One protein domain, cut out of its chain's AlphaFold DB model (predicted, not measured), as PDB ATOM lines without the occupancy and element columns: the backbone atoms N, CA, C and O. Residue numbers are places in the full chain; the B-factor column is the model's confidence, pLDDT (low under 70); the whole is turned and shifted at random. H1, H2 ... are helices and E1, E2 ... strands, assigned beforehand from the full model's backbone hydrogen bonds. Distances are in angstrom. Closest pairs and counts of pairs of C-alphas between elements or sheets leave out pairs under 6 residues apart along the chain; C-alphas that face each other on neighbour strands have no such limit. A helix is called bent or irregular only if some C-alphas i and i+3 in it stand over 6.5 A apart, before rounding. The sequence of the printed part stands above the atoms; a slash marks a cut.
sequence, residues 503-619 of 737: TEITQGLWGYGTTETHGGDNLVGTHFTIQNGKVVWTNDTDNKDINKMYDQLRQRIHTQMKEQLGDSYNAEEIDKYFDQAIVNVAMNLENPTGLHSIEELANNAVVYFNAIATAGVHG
ATOM      1  N   THR A 503     205.615 236.987 186.827       87.06
ATOM      2  CA  THR A 503     206.042 236.378 188.092       87.06
ATOM      3  C   THR A 503     206.761 237.364 189.008       87.06
ATOM      4  O   THR A 503     206.457 237.413 190.198       87.06
ATOM      5  N   GLU A 504     207.697 238.160 188.487       90.06
ATOM      6  CA  GLU A 504     208.478 239.087 189.321       90.06
ATOM      7  C   GLU A 504     207.601 240.201 189.894       90.06
ATOM      8  O   GLU A 504     207.748 240.587 191.057       90.06
ATOM      9  N   ILE A 505     206.641 240.684 189.104       91.69
ATOM     10  CA  ILE A 505     205.746 241.749 189.535       91.69
ATOM     11  C   ILE A 505     204.671 241.238 190.497       91.69
ATOM     12  O   ILE A 505     204.357 241.945 191.460       91.69
ATOM     13  N   THR A 506     204.125 240.035 190.298       92.69
ATOM     14  CA  THR A 506     202.993 239.547 191.104       92.69
ATOM     15  C   THR A 506     203.394 238.780 192.366       92.69
ATOM     16  O   THR A 506     202.626 238.737 193.330       92.69
ATOM     17  N   GLN A 507     204.613 238.233 192.440       89.75
ATOM     18  CA  GLN A 507     205.041 237.447 193.599       89.75
ATOM     19  C   GLN A 507     205.069 238.274 194.897       89.75
ATOM     20  O   GLN A 507     205.730 239.310 195.007       89.75
ATOM     21  N   GLY A 508     204.388 237.788 195.937       88.31
ATOM     22  CA  GLY A 508     204.327 238.454 197.244       88.31
ATOM     23  C   GLY A 508     203.395 239.669 197.287       88.31
ATOM     24  O   GLY A 508     203.509 240.482 198.206       88.31
ATOM     25  N   LEU A 509     202.510 239.822 196.296       93.62
ATOM     26  CA  LEU A 509     201.323 240.662 196.436       93.62
ATOM     27  C   LEU A 509     200.365 240.065 197.476       93.62
ATOM     28  O   LEU A 509     200.334 238.855 197.696       93.62
ATOM     29  N   TRP A 510     199.566 240.925 198.103       91.81
ATOM     30  CA  TRP A 510     198.566 240.526 199.092       91.81
ATOM     31  C   TRP A 510     197.609 239.464 198.538       91.81
ATOM     32  O   TRP A 510     196.927 239.725 197.553       91.81
ATOM     33  N   GLY A 511     197.546 238.295 199.180       87.25
ATOM     34  CA  GLY A 511     196.674 237.187 198.767       87.25
ATOM     35  C   GLY A 511     197.180 236.362 197.574       87.25
ATOM     36  O   GLY A 511     196.562 235.355 197.236       87.25
ATOM     37  N   TYR A 512     198.300 236.733 196.944       90.50
ATOM     38  CA  TYR A 512     198.883 235.981 195.828       90.50
ATOM     39  C   TYR A 512     199.582 234.716 196.340       90.50
ATOM     40  O   TYR A 512     200.639 234.796 196.968       90.50
ATOM     41  N   GLY A 513     198.991 233.543 196.102       83.31
ATOM     42  CA  GLY A 513     199.513 232.259 196.589       83.31
ATOM     43  C   GLY A 513     199.536 232.114 198.109       83.31
ATOM     44  O   GLY A 513     200.192 231.215 198.639       83.31
ATOM     45  N   THR A 514     198.829 232.993 198.825       86.94
ATOM     46  CA  THR A 514     198.764 233.030 200.290       86.94
ATOM     47  C   THR A 514     197.322 232.981 200.784       86.94
ATOM     48  O   THR A 514     196.375 233.286 200.069       86.94
ATOM     49  N   THR A 515     197.137 232.636 202.056       85.00
ATOM     50  CA  THR A 515     195.825 232.597 202.724       85.00
ATOM     51  C   THR A 515     195.474 233.934 203.392       85.00
ATOM     52  O   THR A 515     194.856 233.953 204.454       85.00
ATOM     53  N   GLU A 516     195.958 235.057 202.856       82.88
ATOM     54  CA  GLU A 516     195.821 236.384 203.479       82.88
ATOM     55  C   GLU A 516     194.472 237.069 203.190       82.88
ATOM     56  O   GLU A 516     194.186 238.110 203.781       82.88
ATOM     57  N   THR A 517     193.640 236.482 202.324       83.25
ATOM     58  CA  THR A 517     192.307 236.990 201.963       83.25
ATOM     59  C   THR A 517     191.271 236.789 203.070       83.25
ATOM     60  O   THR A 517     191.416 235.951 203.971       83.25
ATOM     61  N   HIS A 518     190.178 237.545 202.985       71.69
ATOM     62  CA  HIS A 518     188.983 237.400 203.804       71.69
ATOM     63  C   HIS A 518     188.296 236.045 203.549       71.69
ATOM     64  O   HIS A 518     187.375 235.919 202.757       71.69
ATOM     65  N   GLY A 519     188.756 235.006 204.244       71.56
ATOM     66  CA  GLY A 519     188.327 233.618 204.017       71.56
ATOM     67  C   GLY A 519     189.435 232.607 204.300       71.56
ATOM     68  O   GLY A 519     189.158 231.470 204.680       71.56
ATOM     69  N   GLY A 520     190.695 233.053 204.245       80.31
ATOM     70  CA  GLY A 520     191.858 232.209 204.505       80.31
ATOM     71  C   GLY A 520     192.183 231.255 203.356       80.31
ATOM     72  O   GLY A 520     192.779 230.208 203.600       80.31
ATOM     73  N   ASP A 521     191.778 231.584 202.130       76.62
ATOM     74  CA  ASP A 521     191.723 230.635 201.016       76.62
ATOM     75  C   ASP A 521     192.150 231.204 199.655       76.62
ATOM     76  O   ASP A 521     191.954 230.507 198.677       76.62
ATOM     77  N   ASN A 522     192.765 232.395 199.589       83.81
ATOM     78  CA  ASN A 522     193.253 233.091 198.375       83.81
ATOM     79  C   ASN A 522     192.186 233.483 197.335       83.81
ATOM     80  O   ASN A 522     192.517 234.055 196.288       83.81
ATOM     81  N   LEU A 523     190.919 233.216 197.648       88.56
ATOM     82  CA  LEU A 523     189.772 233.486 196.800       88.56
ATOM     83  C   LEU A 523     189.091 234.792 197.206       88.56
ATOM     84  O   LEU A 523     189.079 235.172 198.377       88.56
ATOM     85  N   VAL A 524     188.513 235.470 196.217       88.25
ATOM     86  CA  VAL A 524     187.760 236.714 196.387       88.25
ATOM     87  C   VAL A 524     186.534 236.733 195.480       88.25
ATOM     88  O   VAL A 524     186.598 236.322 194.322       88.25
ATOM     89  N   GLY A 525     185.405 237.232 195.986       85.75
ATOM     90  CA  GLY A 525     184.211 237.464 195.176       85.75
ATOM     91  C   GLY A 525     184.308 238.773 194.394       85.75
ATOM     92  O   GLY A 525     184.384 239.851 194.988       85.75
ATOM     93  N   THR A 526     184.228 238.717 193.068       81.31
ATOM     94  CA  THR A 526     184.533 239.857 192.184       81.31
ATOM     95  C   THR A 526     183.303 240.672 191.788       81.31
ATOM     96  O   THR A 526     183.055 240.887 190.616       81.31
ATOM     97  N   HIS A 527     182.511 241.186 192.727       79.50
ATOM     98  CA  HIS A 527     181.394 242.066 192.339       79.50
ATOM     99  C   HIS A 527     181.918 243.463 191.998       79.50
ATOM    100  O   HIS A 527     182.666 244.032 192.794       79.50
ATOM    101  N   PHE A 528     181.526 244.030 190.853       80.56
ATOM    102  CA  PHE A 528     181.982 245.359 190.440       80.56
ATOM    103  C   PHE A 528     180.938 246.191 189.689       80.56
ATOM    104  O   PHE A 528     179.891 245.709 189.271       80.56
ATOM    105  N   THR A 529     181.258 247.474 189.547       76.19
ATOM    106  CA  THR A 529     180.646 248.446 188.629       76.19
ATOM    107  C   THR A 529     181.773 249.200 187.930       76.19
ATOM    108  O   THR A 529     182.895 249.210 188.441       76.19
ATOM    109  N   ILE A 530     181.515 249.834 186.785       71.00
ATOM    110  CA  ILE A 530     182.516 250.690 186.128       71.00
ATOM    111  C   ILE A 530     182.063 252.143 186.196       71.00
ATOM    112  O   ILE A 530     180.990 252.495 185.713       71.00
ATOM    113  N   GLN A 531     182.897 252.992 186.793       72.38
ATOM    114  CA  GLN A 531     182.634 254.416 186.977       72.38
ATOM    115  C   GLN A 531     183.789 255.217 186.385       72.38
ATOM    116  O   GLN A 531     184.940 255.018 186.765       72.38
ATOM    117  N   ASN A 532     183.489 256.121 185.446       68.81
ATOM    118  CA  ASN A 532     184.487 256.949 184.753       68.81
ATOM    119  C   ASN A 532     185.670 256.132 184.187       68.81
ATOM    120  O   ASN A 532     186.823 256.529 184.337       68.81
ATOM    121  N   GLY A 533     185.386 254.966 183.596       65.06
ATOM    122  CA  GLY A 533     186.410 254.084 183.022       65.06
ATOM    123  C   GLY A 533     187.237 253.288 184.039       65.06
ATOM    124  O   GLY A 533     188.212 252.665 183.646       65.06
ATOM    125  N   LYS A 534     186.867 253.278 185.327       80.19
ATOM    126  CA  LYS A 534     187.564 252.516 186.377       80.19
ATOM    127  C   LYS A 534     186.651 251.492 187.033       80.19
ATOM    128  O   LYS A 534     185.467 251.754 187.246       80.19
ATOM    129  N   VAL A 535     187.217 250.347 187.405       83.06
ATOM    130  CA  VAL A 535     186.496 249.305 188.144       83.06
ATOM    131  C   VAL A 535     186.337 249.713 189.608       83.06
ATOM    132  O   VAL A 535     187.306 250.042 190.288       83.06
ATOM    133  N   VAL A 536     185.103 249.659 190.104       86.00
ATOM    134  CA  VAL A 536     184.748 249.849 191.512       86.00
ATOM    135  C   VAL A 536     184.191 248.535 192.044       86.00
ATOM    136  O   VAL A 536     183.074 248.147 191.697       86.00
ATOM    137  N   TRP A 537     184.964 247.854 192.892       87.12
ATOM    138  CA  TRP A 537     184.580 246.582 193.508       87.12
ATOM    139  C   TRP A 537     183.528 246.795 194.611       87.12
ATOM    140  O   TRP A 537     183.786 247.452 195.622       87.12
ATOM    141  N   THR A 538     182.335 246.237 194.420       80.12
ATOM    142  CA  THR A 538     181.140 246.441 195.255       80.12
ATOM    143  C   THR A 538     180.909 245.341 196.295       80.12
ATOM    144  O   THR A 538     179.964 245.434 197.074       80.12
ATOM    145  N   ASN A 539     181.761 244.312 196.350       74.69
ATOM    146  CA  ASN A 539     181.720 243.296 197.405       74.69
ATOM    147  C   ASN A 539     182.270 243.867 198.726       74.69
ATOM    148  O   ASN A 539     183.467 244.118 198.829       74.69
ATOM    149  N   ASP A 540     181.419 244.042 199.739       68.19
ATOM    150  CA  ASP A 540     181.758 244.719 201.003       68.19
ATOM    151  C   ASP A 540     182.919 244.087 201.802       68.19
ATOM    152  O   ASP A 540     183.569 244.784 202.591       68.19
ATOM    153  N   THR A 541     183.181 242.787 201.639       79.00
ATOM    154  CA  THR A 541     184.226 242.063 202.384       79.00
ATOM    155  C   THR A 541     185.515 241.875 201.590       79.00
ATOM    156  O   THR A 541     186.580 242.215 202.106       79.00
ATOM    157  N   ASP A 542     185.428 241.430 200.334       85.06
ATOM    158  CA  ASP A 542     186.615 241.092 199.530       85.06
ATOM    159  C   ASP A 542     187.193 242.289 198.761       85.06
ATOM    160  O   ASP A 542     188.348 242.251 198.329       85.06
ATOM    161  N   ASN A 543     186.444 243.395 198.612       87.31
ATOM    162  CA  ASN A 543     186.946 244.577 197.899       87.31
ATOM    163  C   ASN A 543     188.224 245.154 198.523       87.31
ATOM    164  O   ASN A 543     189.042 245.735 197.813       87.31
ATOM    165  N   LYS A 544     188.422 244.991 199.835       88.31
ATOM    166  CA  LYS A 544     189.628 245.452 200.533       88.31
ATOM    167  C   LYS A 544     190.852 244.665 200.097       88.31
ATOM    168  O   LYS A 544     191.903 245.271 199.914       88.31
ATOM    169  N   ASP A 545     190.711 243.355 199.913       90.31
ATOM    170  CA  ASP A 545     191.807 242.489 199.487       90.31
ATOM    171  C   ASP A 545     192.147 242.727 198.015       90.31
ATOM    172  O   ASP A 545     193.319 242.909 197.685       90.31
ATOM    173  N   ILE A 546     191.124 242.843 197.160       92.25
ATOM    174  CA  ILE A 546     191.294 243.144 195.732       92.25
ATOM    175  C   ILE A 546     191.971 244.508 195.535       92.25
ATOM    176  O   ILE A 546     192.971 244.604 194.825       92.25
ATOM    177  N   ASN A 547     191.468 245.564 196.186       92.75
ATOM    178  CA  ASN A 547     192.056 246.904 196.075       92.75
ATOM    179  C   ASN A 547     193.488 246.934 196.611       92.75
ATOM    180  O   ASN A 547     194.366 247.501 195.974       92.75
ATOM    181  N   LYS A 548     193.753 246.271 197.744       93.06
ATOM    182  CA  LYS A 548     195.102 246.213 198.312       93.06
ATOM    183  C   LYS A 548     196.087 245.497 197.387       93.06
ATOM    184  O   LYS A 548     197.225 245.949 197.267       93.06
ATOM    185  N   MET A 549     195.665 244.413 196.735       94.94
ATOM    186  CA  MET A 549     196.477 243.739 195.725       94.94
ATOM    187  C   MET A 549     196.751 244.660 194.529       94.94
ATOM    188  O   MET A 549     197.917 244.846 194.175       94.94
ATOM    189  N   TYR A 550     195.722 245.293 193.955       96.75
ATOM    190  CA  TYR A 550     195.901 246.176 192.798       96.75
ATOM    191  C   TYR A 550     196.710 247.437 193.118       96.75
ATOM    192  O   TYR A 550     197.489 247.869 192.275       96.75
ATOM    193  N   ASP A 551     196.602 247.995 194.325       95.94
ATOM    194  CA  ASP A 551     197.423 249.130 194.764       95.94
ATOM    195  C   ASP A 551     198.909 248.748 194.844       95.94
ATOM    196  O   ASP A 551     199.779 249.498 194.394       95.94
ATOM    197  N   GLN A 552     199.217 247.561 195.383       96.19
ATOM    198  CA  GLN A 552     200.587 247.040 195.413       96.19
ATOM    199  C   GLN A 552     201.106 246.734 194.004       96.19
ATOM    200  O   GLN A 552     202.251 247.060 193.689       96.19
ATOM    201  N   LEU A 553     200.266 246.143 193.150       97.06
ATOM    202  CA  LEU A 553     200.598 245.846 191.762       97.06
ATOM    203  C   LEU A 553     200.888 247.132 190.972       97.06
ATOM    204  O   LEU A 553     201.929 247.228 190.323       97.06
ATOM    205  N   ARG A 554     200.035 248.155 191.113       96.69
ATOM    206  CA  ARG A 554     200.202 249.482 190.500       96.69
ATOM    207  C   ARG A 554     201.551 250.099 190.860       96.69
ATOM    208  O   ARG A 554     202.283 250.548 189.985       96.69
ATOM    209  N   GLN A 555     201.918 250.088 192.145       95.81
ATOM    210  CA  GLN A 555     203.199 250.634 192.611       95.81
ATOM    211  C   GLN A 555     204.405 249.912 191.997       95.81
ATOM    212  O   GLN A 555     205.385 250.559 191.612       95.81
ATOM    213  N   ARG A 556     204.341 248.580 191.886       95.94
ATOM    214  CA  ARG A 556     205.407 247.782 191.264       95.94
ATOM    215  C   ARG A 556     205.518 248.060 189.770       95.94
ATOM    216  O   ARG A 556     206.630 248.263 189.291       95.94
ATOM    217  N   ILE A 557     204.387 248.158 189.073       94.44
ATOM    218  CA  ILE A 557     204.337 248.528 187.656       94.44
ATOM    219  C   ILE A 557     204.943 249.916 187.443       94.44
ATOM    220  O   ILE A 557     205.864 250.033 186.649       94.44
ATOM    221  N   HIS A 558     204.549 250.950 188.193       93.94
ATOM    222  CA  HIS A 558     205.177 252.275 188.055       93.94
ATOM    223  C   HIS A 558     206.686 252.252 188.302       93.94
ATOM    224  O   HIS A 558     207.424 252.956 187.618       93.94
ATOM    225  N   THR A 559     207.146 251.464 189.276       93.12
ATOM    226  CA  THR A 559     208.579 251.346 189.574       93.12
ATOM    227  C   THR A 559     209.326 250.759 188.379       93.12
ATOM    228  O   THR A 559     210.269 251.377 187.893       93.12
ATOM    229  N   GLN A 560     208.859 249.621 187.862       90.00
ATOM    230  CA  GLN A 560     209.477 248.951 186.716       90.00
ATOM    231  C   GLN A 560     209.373 249.783 185.431       90.00
ATOM    232  O   GLN A 560     210.361 249.955 184.727       90.00
ATOM    233  N   MET A 561     208.219 250.398 185.166       87.12
ATOM    234  CA  MET A 561     208.016 251.258 183.997       87.12
ATOM    235  C   MET A 561     208.902 252.499 184.013       87.12
ATOM    236  O   MET A 561     209.364 252.941 182.966       87.12
ATOM    237  N   LYS A 562     209.160 253.072 185.191       87.69
ATOM    238  CA  LYS A 562     210.064 254.214 185.322       87.69
ATOM    239  C   LYS A 562     211.525 253.822 185.099       87.69
ATOM    240  O   LYS A 562     212.274 254.606 184.524       87.69
ATOM    241  N   GLU A 563     211.925 252.637 185.557       84.38
ATOM    242  CA  GLU A 563     213.257 252.079 185.284       84.38
ATOM    243  C   GLU A 563     213.438 251.777 183.793       84.38
ATOM    244  O   GLU A 563     214.490 252.083 183.238       84.38
ATOM    245  N   GLN A 564     212.405 251.232 183.147       79.56
ATOM    246  CA  GLN A 564     212.453 250.814 181.752       79.56
ATOM    247  C   GLN A 564     212.358 251.985 180.759       79.56
ATOM    248  O   GLN A 564     213.159 252.058 179.834       79.56
ATOM    249  N   LEU A 565     211.403 252.906 180.939       75.19
ATOM    250  CA  LEU A 565     211.139 253.991 179.979       75.19
ATOM    251  C   LEU A 565     211.985 255.253 180.209       75.19
ATOM    252  O   LEU A 565     212.015 256.131 179.349       75.19
ATOM    253  N   GLY A 566     212.651 255.386 181.361       79.81
ATOM    254  CA  GLY A 566     213.503 256.538 181.663       79.81
ATOM    255  C   GLY A 566     212.778 257.881 181.499       79.81
ATOM    256  O   GLY A 566     211.760 258.128 182.146       79.81
ATOM    257  N   ASP A 567     213.302 258.750 180.631       71.06
ATOM    258  CA  ASP A 567     212.749 260.089 180.373       71.06
ATOM    259  C   ASP A 567     211.388 260.062 179.654       71.06
ATOM    260  O   ASP A 567     210.622 261.019 179.761       71.06
ATOM    261  N   SER A 568     211.054 258.962 178.972       63.28
ATOM    262  CA  SER A 568     209.759 258.757 178.307       63.28
ATOM    263  C   SER A 568     208.652 258.308 179.270       63.28
ATOM    264  O   SER A 568     207.508 258.131 178.862       63.28
ATOM    265  N   TYR A 569     208.961 258.107 180.555       80.88
ATOM    266  CA  TYR A 569     207.975 257.700 181.551       80.88
ATOM    267  C   TYR A 569     206.952 258.812 181.846       80.88
ATOM    268  O   TYR A 569     207.291 259.869 182.384       80.88
ATOM    269  N   ASN A 570     205.669 258.515 181.619       81.25
ATOM    270  CA  ASN A 570     204.546 259.375 181.983       81.25
ATOM    271  C   ASN A 570     203.606 258.669 182.969       81.25
ATOM    272  O   ASN A 570     202.871 257.748 182.616       81.25
ATOM    273  N   ALA A 571     203.593 259.129 184.222       87.44
ATOM    274  CA  ALA A 571     202.779 258.518 185.270       87.44
ATOM    275  C   ALA A 571     201.275 258.501 184.942       87.44
ATOM    276  O   ALA A 571     200.609 257.519 185.255       87.44
ATOM    277  N   GLU A 572     200.749 259.549 184.298       84.12
ATOM    278  CA  GLU A 572     199.318 259.658 183.992       84.12
ATOM    279  C   GLU A 572     198.885 258.649 182.916       84.12
ATOM    280  O   GLU A 572     197.801 258.074 183.002       84.12
ATOM    281  N   GLU A 573     199.732 258.407 181.914       82.19
ATOM    282  CA  GLU A 573     199.473 257.418 180.860       82.19
ATOM    283  C   GLU A 573     199.578 255.992 181.390       82.19
ATOM    284  O   GLU A 573     198.681 255.185 181.152       82.19
ATOM    285  N   ILE A 574     200.599 255.704 182.204       88.38
ATOM    286  CA  ILE A 574     200.732 254.401 182.862       88.38
ATOM    287  C   ILE A 574     199.519 254.107 183.758       88.38
ATOM    288  O   ILE A 574     199.001 252.990 183.735       88.38
ATOM    289  N   ASP A 575     199.010 255.104 184.489       90.31
ATOM    290  CA  ASP A 575     197.785 254.960 185.281       90.31
ATOM    291  C   ASP A 575     196.560 254.647 184.409       90.31
ATOM    292  O   ASP A 575     195.763 253.779 184.774       90.31
ATOM    293  N   LYS A 576     196.421 255.305 183.249       84.56
ATOM    294  CA  LYS A 576     195.340 255.030 182.285       84.56
ATOM    295  C   LYS A 576     195.427 253.607 181.737       84.56
ATOM    296  O   LYS A 576     194.417 252.905 181.725       84.56
ATOM    297  N   TYR A 577     196.615 253.161 181.328       87.50
ATOM    298  CA  TYR A 577     196.820 251.805 180.811       87.50
ATOM    299  C   TYR A 577     196.522 250.747 181.872       87.50
ATOM    300  O   TYR A 577     195.889 249.734 181.580       87.50
ATOM    301  N   PHE A 578     196.925 250.995 183.118       92.81
ATOM    302  CA  PHE A 578     196.668 250.079 184.218       92.81
ATOM    303  C   PHE A 578     195.190 250.047 184.628       92.81
ATOM    304  O   PHE A 578     194.641 248.968 184.840       92.81
ATOM    305  N   ASP A 579     194.508 251.195 184.664       88.31
ATOM    306  CA  ASP A 579     193.058 251.246 184.883       88.31
ATOM    307  C   ASP A 579     192.308 250.459 183.799       88.31
ATOM    308  O   ASP A 579     191.445 249.636 184.116       88.31
ATOM    309  N   GLN A 580     192.690 250.639 182.530       80.88
ATOM    310  CA  GLN A 580     192.113 249.896 181.412       80.88
ATOM    311  C   GLN A 580     192.420 248.392 181.493       80.88
ATOM    312  O   GLN A 580     191.556 247.571 181.185       80.88
ATOM    313  N   ALA A 581     193.611 248.006 181.955       85.69
ATOM    314  CA  ALA A 581     193.955 246.605 182.175       85.69
ATOM    315  C   ALA A 581     193.037 245.957 183.222       85.69
ATOM    316  O   ALA A 581     192.529 244.862 182.991       85.69
ATOM    317  N   ILE A 582     192.751 246.645 184.333       90.75
ATOM    318  CA  ILE A 582     191.826 246.152 185.367       90.75
ATOM    319  C   ILE A 582     190.399 246.034 184.814       90.75
ATOM    320  O   ILE A 582     189.713 245.049 185.096       90.75
ATOM    321  N   VAL A 583     189.953 247.000 184.002       82.31
ATOM    322  CA  VAL A 583     188.670 246.909 183.284       82.31
ATOM    323  C   VAL A 583     188.632 245.659 182.405       82.31
ATOM    324  O   VAL A 583     187.664 244.901 182.465       82.31
ATOM    325  N   ASN A 584     189.698 245.397 181.646       79.31
ATOM    326  CA  ASN A 584     189.789 244.224 180.782       79.31
ATOM    327  C   ASN A 584     189.791 242.917 181.581       79.31
ATOM    328  O   ASN A 584     189.124 241.973 181.165       79.31
ATOM    329  N   VAL A 585     190.461 242.859 182.738       85.62
ATOM    330  CA  VAL A 585     190.366 241.700 183.640       85.62
ATOM    331  C   VAL A 585     188.917 241.477 184.056       85.62
ATOM    332  O   VAL A 585     188.382 240.400 183.822       85.62
ATOM    333  N   ALA A 586     188.268 242.498 184.621       80.81
ATOM    334  CA  ALA A 586     186.923 242.384 185.177       80.81
ATOM    335  C   ALA A 586     185.884 241.946 184.125       80.81
ATOM    336  O   ALA A 586     185.016 241.119 184.406       80.81
ATOM    337  N   MET A 587     186.001 242.460 182.900       71.75
ATOM    338  CA  MET A 587     185.085 242.161 181.794       71.75
ATOM    339  C   MET A 587     185.304 240.789 181.145       71.75
ATOM    340  O   MET A 587     184.401 240.297 180.469       71.75
ATOM    341  N   ASN A 588     186.475 240.173 181.333       74.94
ATOM    342  CA  ASN A 588     186.816 238.873 180.745       74.94
ATOM    343  C   ASN A 588     186.803 237.717 181.760       74.94
ATOM    344  O   ASN A 588     187.213 236.609 181.420       74.94
ATOM    345  N   LEU A 589     186.305 237.939 182.981       76.19
ATOM    346  CA  LEU A 589     186.084 236.859 183.944       76.19
ATOM    347  C   LEU A 589     185.005 235.895 183.434       76.19
ATOM    348  O   LEU A 589     183.925 236.324 183.026       76.19
ATOM    349  N   GLU A 590     185.267 234.587 183.518       66.69
ATOM    350  CA  GLU A 590     184.320 233.539 183.094       66.69
ATOM    351  C   GLU A 590     183.003 233.596 183.891       66.69
ATOM    352  O   GLU A 590     181.928 233.352 183.350       66.69
ATOM    353  N   ASN A 591     183.078 233.992 185.167       72.56
ATOM    354  CA  ASN A 591     181.922 234.283 186.011       72.56
ATOM    355  C   ASN A 591     182.155 235.580 186.807       72.56
ATOM    356  O   ASN A 591     182.737 235.519 187.891       72.56
ATOM    357  N   PRO A 592     181.676 236.744 186.337       69.12
ATOM    358  CA  PRO A 592     181.934 238.033 186.978       69.12
ATOM    359  C   PRO A 592     181.484 238.123 188.441       69.12
ATOM    360  O   PRO A 592     182.053 238.901 189.187       69.12
ATOM    361  N   THR A 593     180.502 237.329 188.884       70.81
ATOM    362  CA  THR A 593     180.011 237.338 190.282       70.81
ATOM    363  C   THR A 593     180.562 236.187 191.135       70.81
ATOM    364  O   THR A 593     180.238 236.072 192.321       70.81
ATOM    365  N   GLY A 594     181.397 235.332 190.539       75.50
ATOM    366  CA  GLY A 594     181.996 234.158 191.165       75.50
ATOM    367  C   GLY A 594     183.181 234.466 192.083       75.50
ATOM    368  O   GLY A 594     183.573 235.616 192.283       75.50
ATOM    369  N   LEU A 595     183.743 233.397 192.653       86.06
ATOM    370  CA  LEU A 595     185.008 233.439 193.384       86.06
ATOM    371  C   LEU A 595     186.165 233.248 192.406       86.06
ATOM    372  O   LEU A 595     186.167 232.273 191.656       86.06
ATOM    373  N   HIS A 596     187.151 234.135 192.475       90.38
ATOM    374  CA  HIS A 596     188.368 234.097 191.662       90.38
ATOM    375  C   HIS A 596     189.592 234.113 192.556       90.38
ATOM    376  O   HIS A 596     189.560 234.674 193.653       90.38
ATOM    377  N   SER A 597     190.681 233.513 192.087       91.50
ATOM    378  CA  SER A 597     191.945 233.593 192.816       91.50
ATOM    379  C   SER A 597     192.579 234.969 192.632       91.50
ATOM    380  O   SER A 597     192.541 235.551 191.546       91.50
ATOM    381  N   ILE A 598     193.229 235.484 193.675       92.75
ATOM    382  CA  ILE A 598     194.037 236.703 193.547       92.75
ATOM    383  C   ILE A 598     195.144 236.536 192.488       92.75
ATOM    384  O   ILE A 598     195.481 237.497 191.795       92.75
ATOM    385  N   GLU A 599     195.692 235.325 192.339       91.88
ATOM    386  CA  GLU A 599     196.723 235.023 191.341       91.88
ATOM    387  C   GLU A 599     196.238 235.263 189.913       91.88
ATOM    388  O   GLU A 599     196.926 235.915 189.131       91.88
ATOM    389  N   GLU A 600     195.043 234.775 189.590       91.31
ATOM    390  CA  GLU A 600     194.406 234.971 188.290       91.31
ATOM    391  C   GLU A 600     194.196 236.456 187.990       91.31
ATOM    392  O   GLU A 600     194.599 236.935 186.929       91.31
ATOM    393  N   LEU A 601     193.634 237.205 188.944       92.75
ATOM    394  CA  LEU A 601     193.375 238.636 188.784       92.75
ATOM    395  C   LEU A 601     194.670 239.427 188.551       92.75
ATOM    396  O   LEU A 601     194.747 240.239 187.627       92.75
ATOM    397  N   ALA A 602     195.703 239.165 189.357       93.81
ATOM    398  CA  ALA A 602     196.990 239.847 189.256       93.81
ATOM    399  C   ALA A 602     197.735 239.492 187.958       93.81
ATOM    400  O   ALA A 602     198.233 240.385 187.273       93.81
ATOM    401  N   ASN A 603     197.793 238.204 187.597       93.19
ATOM    402  CA  ASN A 603     198.482 237.751 186.389       93.19
ATOM    403  C   ASN A 603     197.809 238.316 185.130       93.19
ATOM    404  O   ASN A 603     198.494 238.867 184.268       93.19
ATOM    405  N   ASN A 604     196.476 238.249 185.050       89.75
ATOM    406  CA  ASN A 604     195.735 238.776 183.906       89.75
ATOM    407  C   ASN A 604     195.890 240.299 183.788       89.75
ATOM    408  O   ASN A 604     196.034 240.809 182.678       89.75
ATOM    409  N   ALA A 605     195.935 241.033 184.906       92.06
ATOM    410  CA  ALA A 605     196.153 242.478 184.877       92.06
ATOM    411  C   ALA A 605     197.527 242.856 184.315       92.06
ATOM    412  O   ALA A 605     197.605 243.792 183.525       92.06
ATOM    413  N   VAL A 606     198.595 242.124 184.659       91.00
ATOM    414  CA  VAL A 606     199.930 242.362 184.078       91.00
ATOM    415  C   VAL A 606     199.948 242.043 182.585       91.00
ATOM    416  O   VAL A 606     200.488 242.823 181.805       91.00
ATOM    417  N   VAL A 607     199.321 240.939 182.165       83.88
ATOM    418  CA  VAL A 607     199.237 240.562 180.744       83.88
ATOM    419  C   VAL A 607     198.503 241.630 179.931       83.88
ATOM    420  O   VAL A 607     199.021 242.086 178.911       83.88
ATOM    421  N   TYR A 608     197.329 242.075 180.391       82.06
ATOM    422  CA  TYR A 608     196.596 243.146 179.714       82.06
ATOM    423  C   TYR A 608     197.347 244.475 179.760       82.06
ATOM    424  O   TYR A 608     197.352 245.192 178.764       82.06
ATOM    425  N   PHE A 609     198.010 244.792 180.873       88.88
ATOM    426  CA  PHE A 609     198.818 245.999 180.983       88.88
ATOM    427  C   PHE A 609     199.966 246.006 179.970       88.88
ATOM    428  O   PHE A 609     200.095 246.989 179.253       88.88
ATOM    429  N   ASN A 610     200.747 244.925 179.850       83.25
ATOM    430  CA  ASN A 610     201.841 244.838 178.875       83.25
ATOM    431  C   ASN A 610     201.342 245.086 177.445       83.25
ATOM    432  O   ASN A 610     201.965 245.840 176.701       83.25
ATOM    433  N   ALA A 611     200.196 244.504 177.078       73.06
ATOM    434  CA  ALA A 611     199.599 244.700 175.758       73.06
ATOM    435  C   ALA A 611     199.160 246.158 175.520       73.06
ATOM    436  O   ALA A 611     199.496 246.742 174.492       73.06
ATOM    437  N   ILE A 612     198.444 246.762 176.478       73.25
ATOM    438  CA  ILE A 612     197.939 248.141 176.371       73.25
ATOM    439  C   ILE A 612     199.093 249.147 176.389       73.25
ATOM    440  O   ILE A 612     199.116 250.074 175.587       73.25
ATOM    441  N   ALA A 613     200.048 248.969 177.299       79.50
ATOM    442  CA  ALA A 613     201.168 249.879 177.470       79.50
ATOM    443  C   ALA A 613     202.143 249.806 176.290       79.50
ATOM    444  O   ALA A 613     202.625 250.846 175.864       79.50
ATOM    445  N   THR A 614     202.385 248.623 175.715       71.94
ATOM    446  CA  THR A 614     203.199 248.497 174.491       71.94
ATOM    447  C   THR A 614     202.555 249.245 173.328       71.94
ATOM    448  O   THR A 614     203.205 250.082 172.712       71.94
ATOM    449  N   ALA A 615     201.264 249.024 173.073       64.31
ATOM    450  CA  ALA A 615     200.542 249.743 172.024       64.31
ATOM    451  C   ALA A 615     200.528 251.266 172.270       64.31
ATOM    452  O   ALA A 615     200.828 252.044 171.369       64.31
ATOM    453  N   GLY A 616     200.270 251.696 173.508       61.78
ATOM    454  CA  GLY A 616     200.260 253.111 173.875       61.78
ATOM    455  C   GLY A 616     201.621 253.812 173.758       61.78
ATOM    456  O   GLY A 616     201.670 254.955 173.311       61.78
ATOM    457  N   VAL A 617     202.726 253.137 174.104       64.56
ATOM    458  CA  VAL A 617     204.095 253.680 173.980       64.56
ATOM    459  C   VAL A 617     204.521 253.828 172.516       64.56
ATOM    460  O   VAL A 617     205.236 254.772 172.185       64.56
ATOM    461  N   HIS A 618     204.030 252.962 171.629       58.06
ATOM    462  CA  HIS A 618     204.251 253.058 170.179       58.06
ATOM    463  C   HIS A 618     203.344 254.068 169.475       58.06
ATOM    464  O   HIS A 618     203.281 254.091 168.250       58.06
ATOM    465  N   GLY A 619     202.608 254.894 170.225       50.25
ATOM    466  CA  GLY A 619     201.682 255.864 169.644       50.25
ATOM    467  C   GLY A 619     200.501 255.218 168.917       50.25
ATOM    468  O   GLY A 619     199.723 255.926 168.281       50.25
TER     469      GLY A 619
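This is residues 503 to 619 of the 737 residues of an uncharacterized protein of Candidatus Gastranaerophilales bacterium HUM_21 (UniProt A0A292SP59). Three long helices make a slightly elongated core, their centres in a triangle: H2 and H3 form a helical hairpin, and H4 crosses H3 and packs on part of H2. Two small two-stranded sheets lie towards one end of this core, E1 with E4 near the first residues of H2 and H4, and the hairpin E2 and E3 packed on H3, while short H1 packs on H2 and H4. The printed part has 117 residues, with four named helices and four named strands in the order H1 E1 E2 E3 H2 H3 E4 H4; both sheets are antiparallel, and the class is mostly helix. It is compact, with a radius of gyration of the C-alphas of 14.0 A, and spans 43 by 28 by 20 A.

H1, residues 503 to 506, begins at C-alpha 503, (206.042, 236.378, 188.092). E1 is residues 523 to 525, E2 528 to 531 and E3 534 to 537; E1 runs on into E2 across a break of 2 residues, at 59 degrees. H2, residues 543 to 568, is 33.2 A long and starts at (186.946, 244.577, 197.899). It has a kink of 58 degrees near residue 562 and is irregular, with C-alphas 564 and 567 9.4 A apart. H3, residues 571 to 587, is 24.3 A long. E4 is residues 595 to 597, and H4, residues 598 to 617, is 27.8 A long and ends at (204.095, 253.680, 173.980).

H1 touches H2, with the closest C-alphas, Ile 505 and Arg 556, 6.3 A apart, and H4, with Thr 506 and Ala 602 6.3 A apart. E1 and E4 are antiparallel at 139 degrees, with N 524 and O 596 2.9 A apart. The hairpin E2 and E3 is antiparallel at 148 degrees, with N 536 and O 529 2.8 A apart; the closest C-alphas of E3 and H3, Lys 534 and Asp 579, are 5.8 A apart. H2 and H3 touch at His 558 and Ile 574, 7.2 A, at a steep tilt of 42 degrees, opposite ways. H2 touches H4 with residues 546 to 553 alone, closest at Ile 546 and Ile 598, 7.3 A, at a shallow tilt of 31 degrees, the same way. H3 and H4 touch over 22 pairs of C-alphas within 8 A, closest at Ala 581 and Tyr 608, 5.0 A, at a steep tilt of 49 degrees, opposite ways. Every O i to N i+4 pair is within hydrogen-bond range in H3 and H4, and 20 of 22 in H2; H1 is too short for such a pair.

The two C-alphas farthest apart, Gly 520 and Gly 619, are 43.3 A apart. The printed part has no cut. The link from H1 to E1, residues 507 to 522, is long. The mean pLDDT of the printed part is 83.3; residues 532 to 533, 540, 568, 590, 592 and 615 to 619 are under 70.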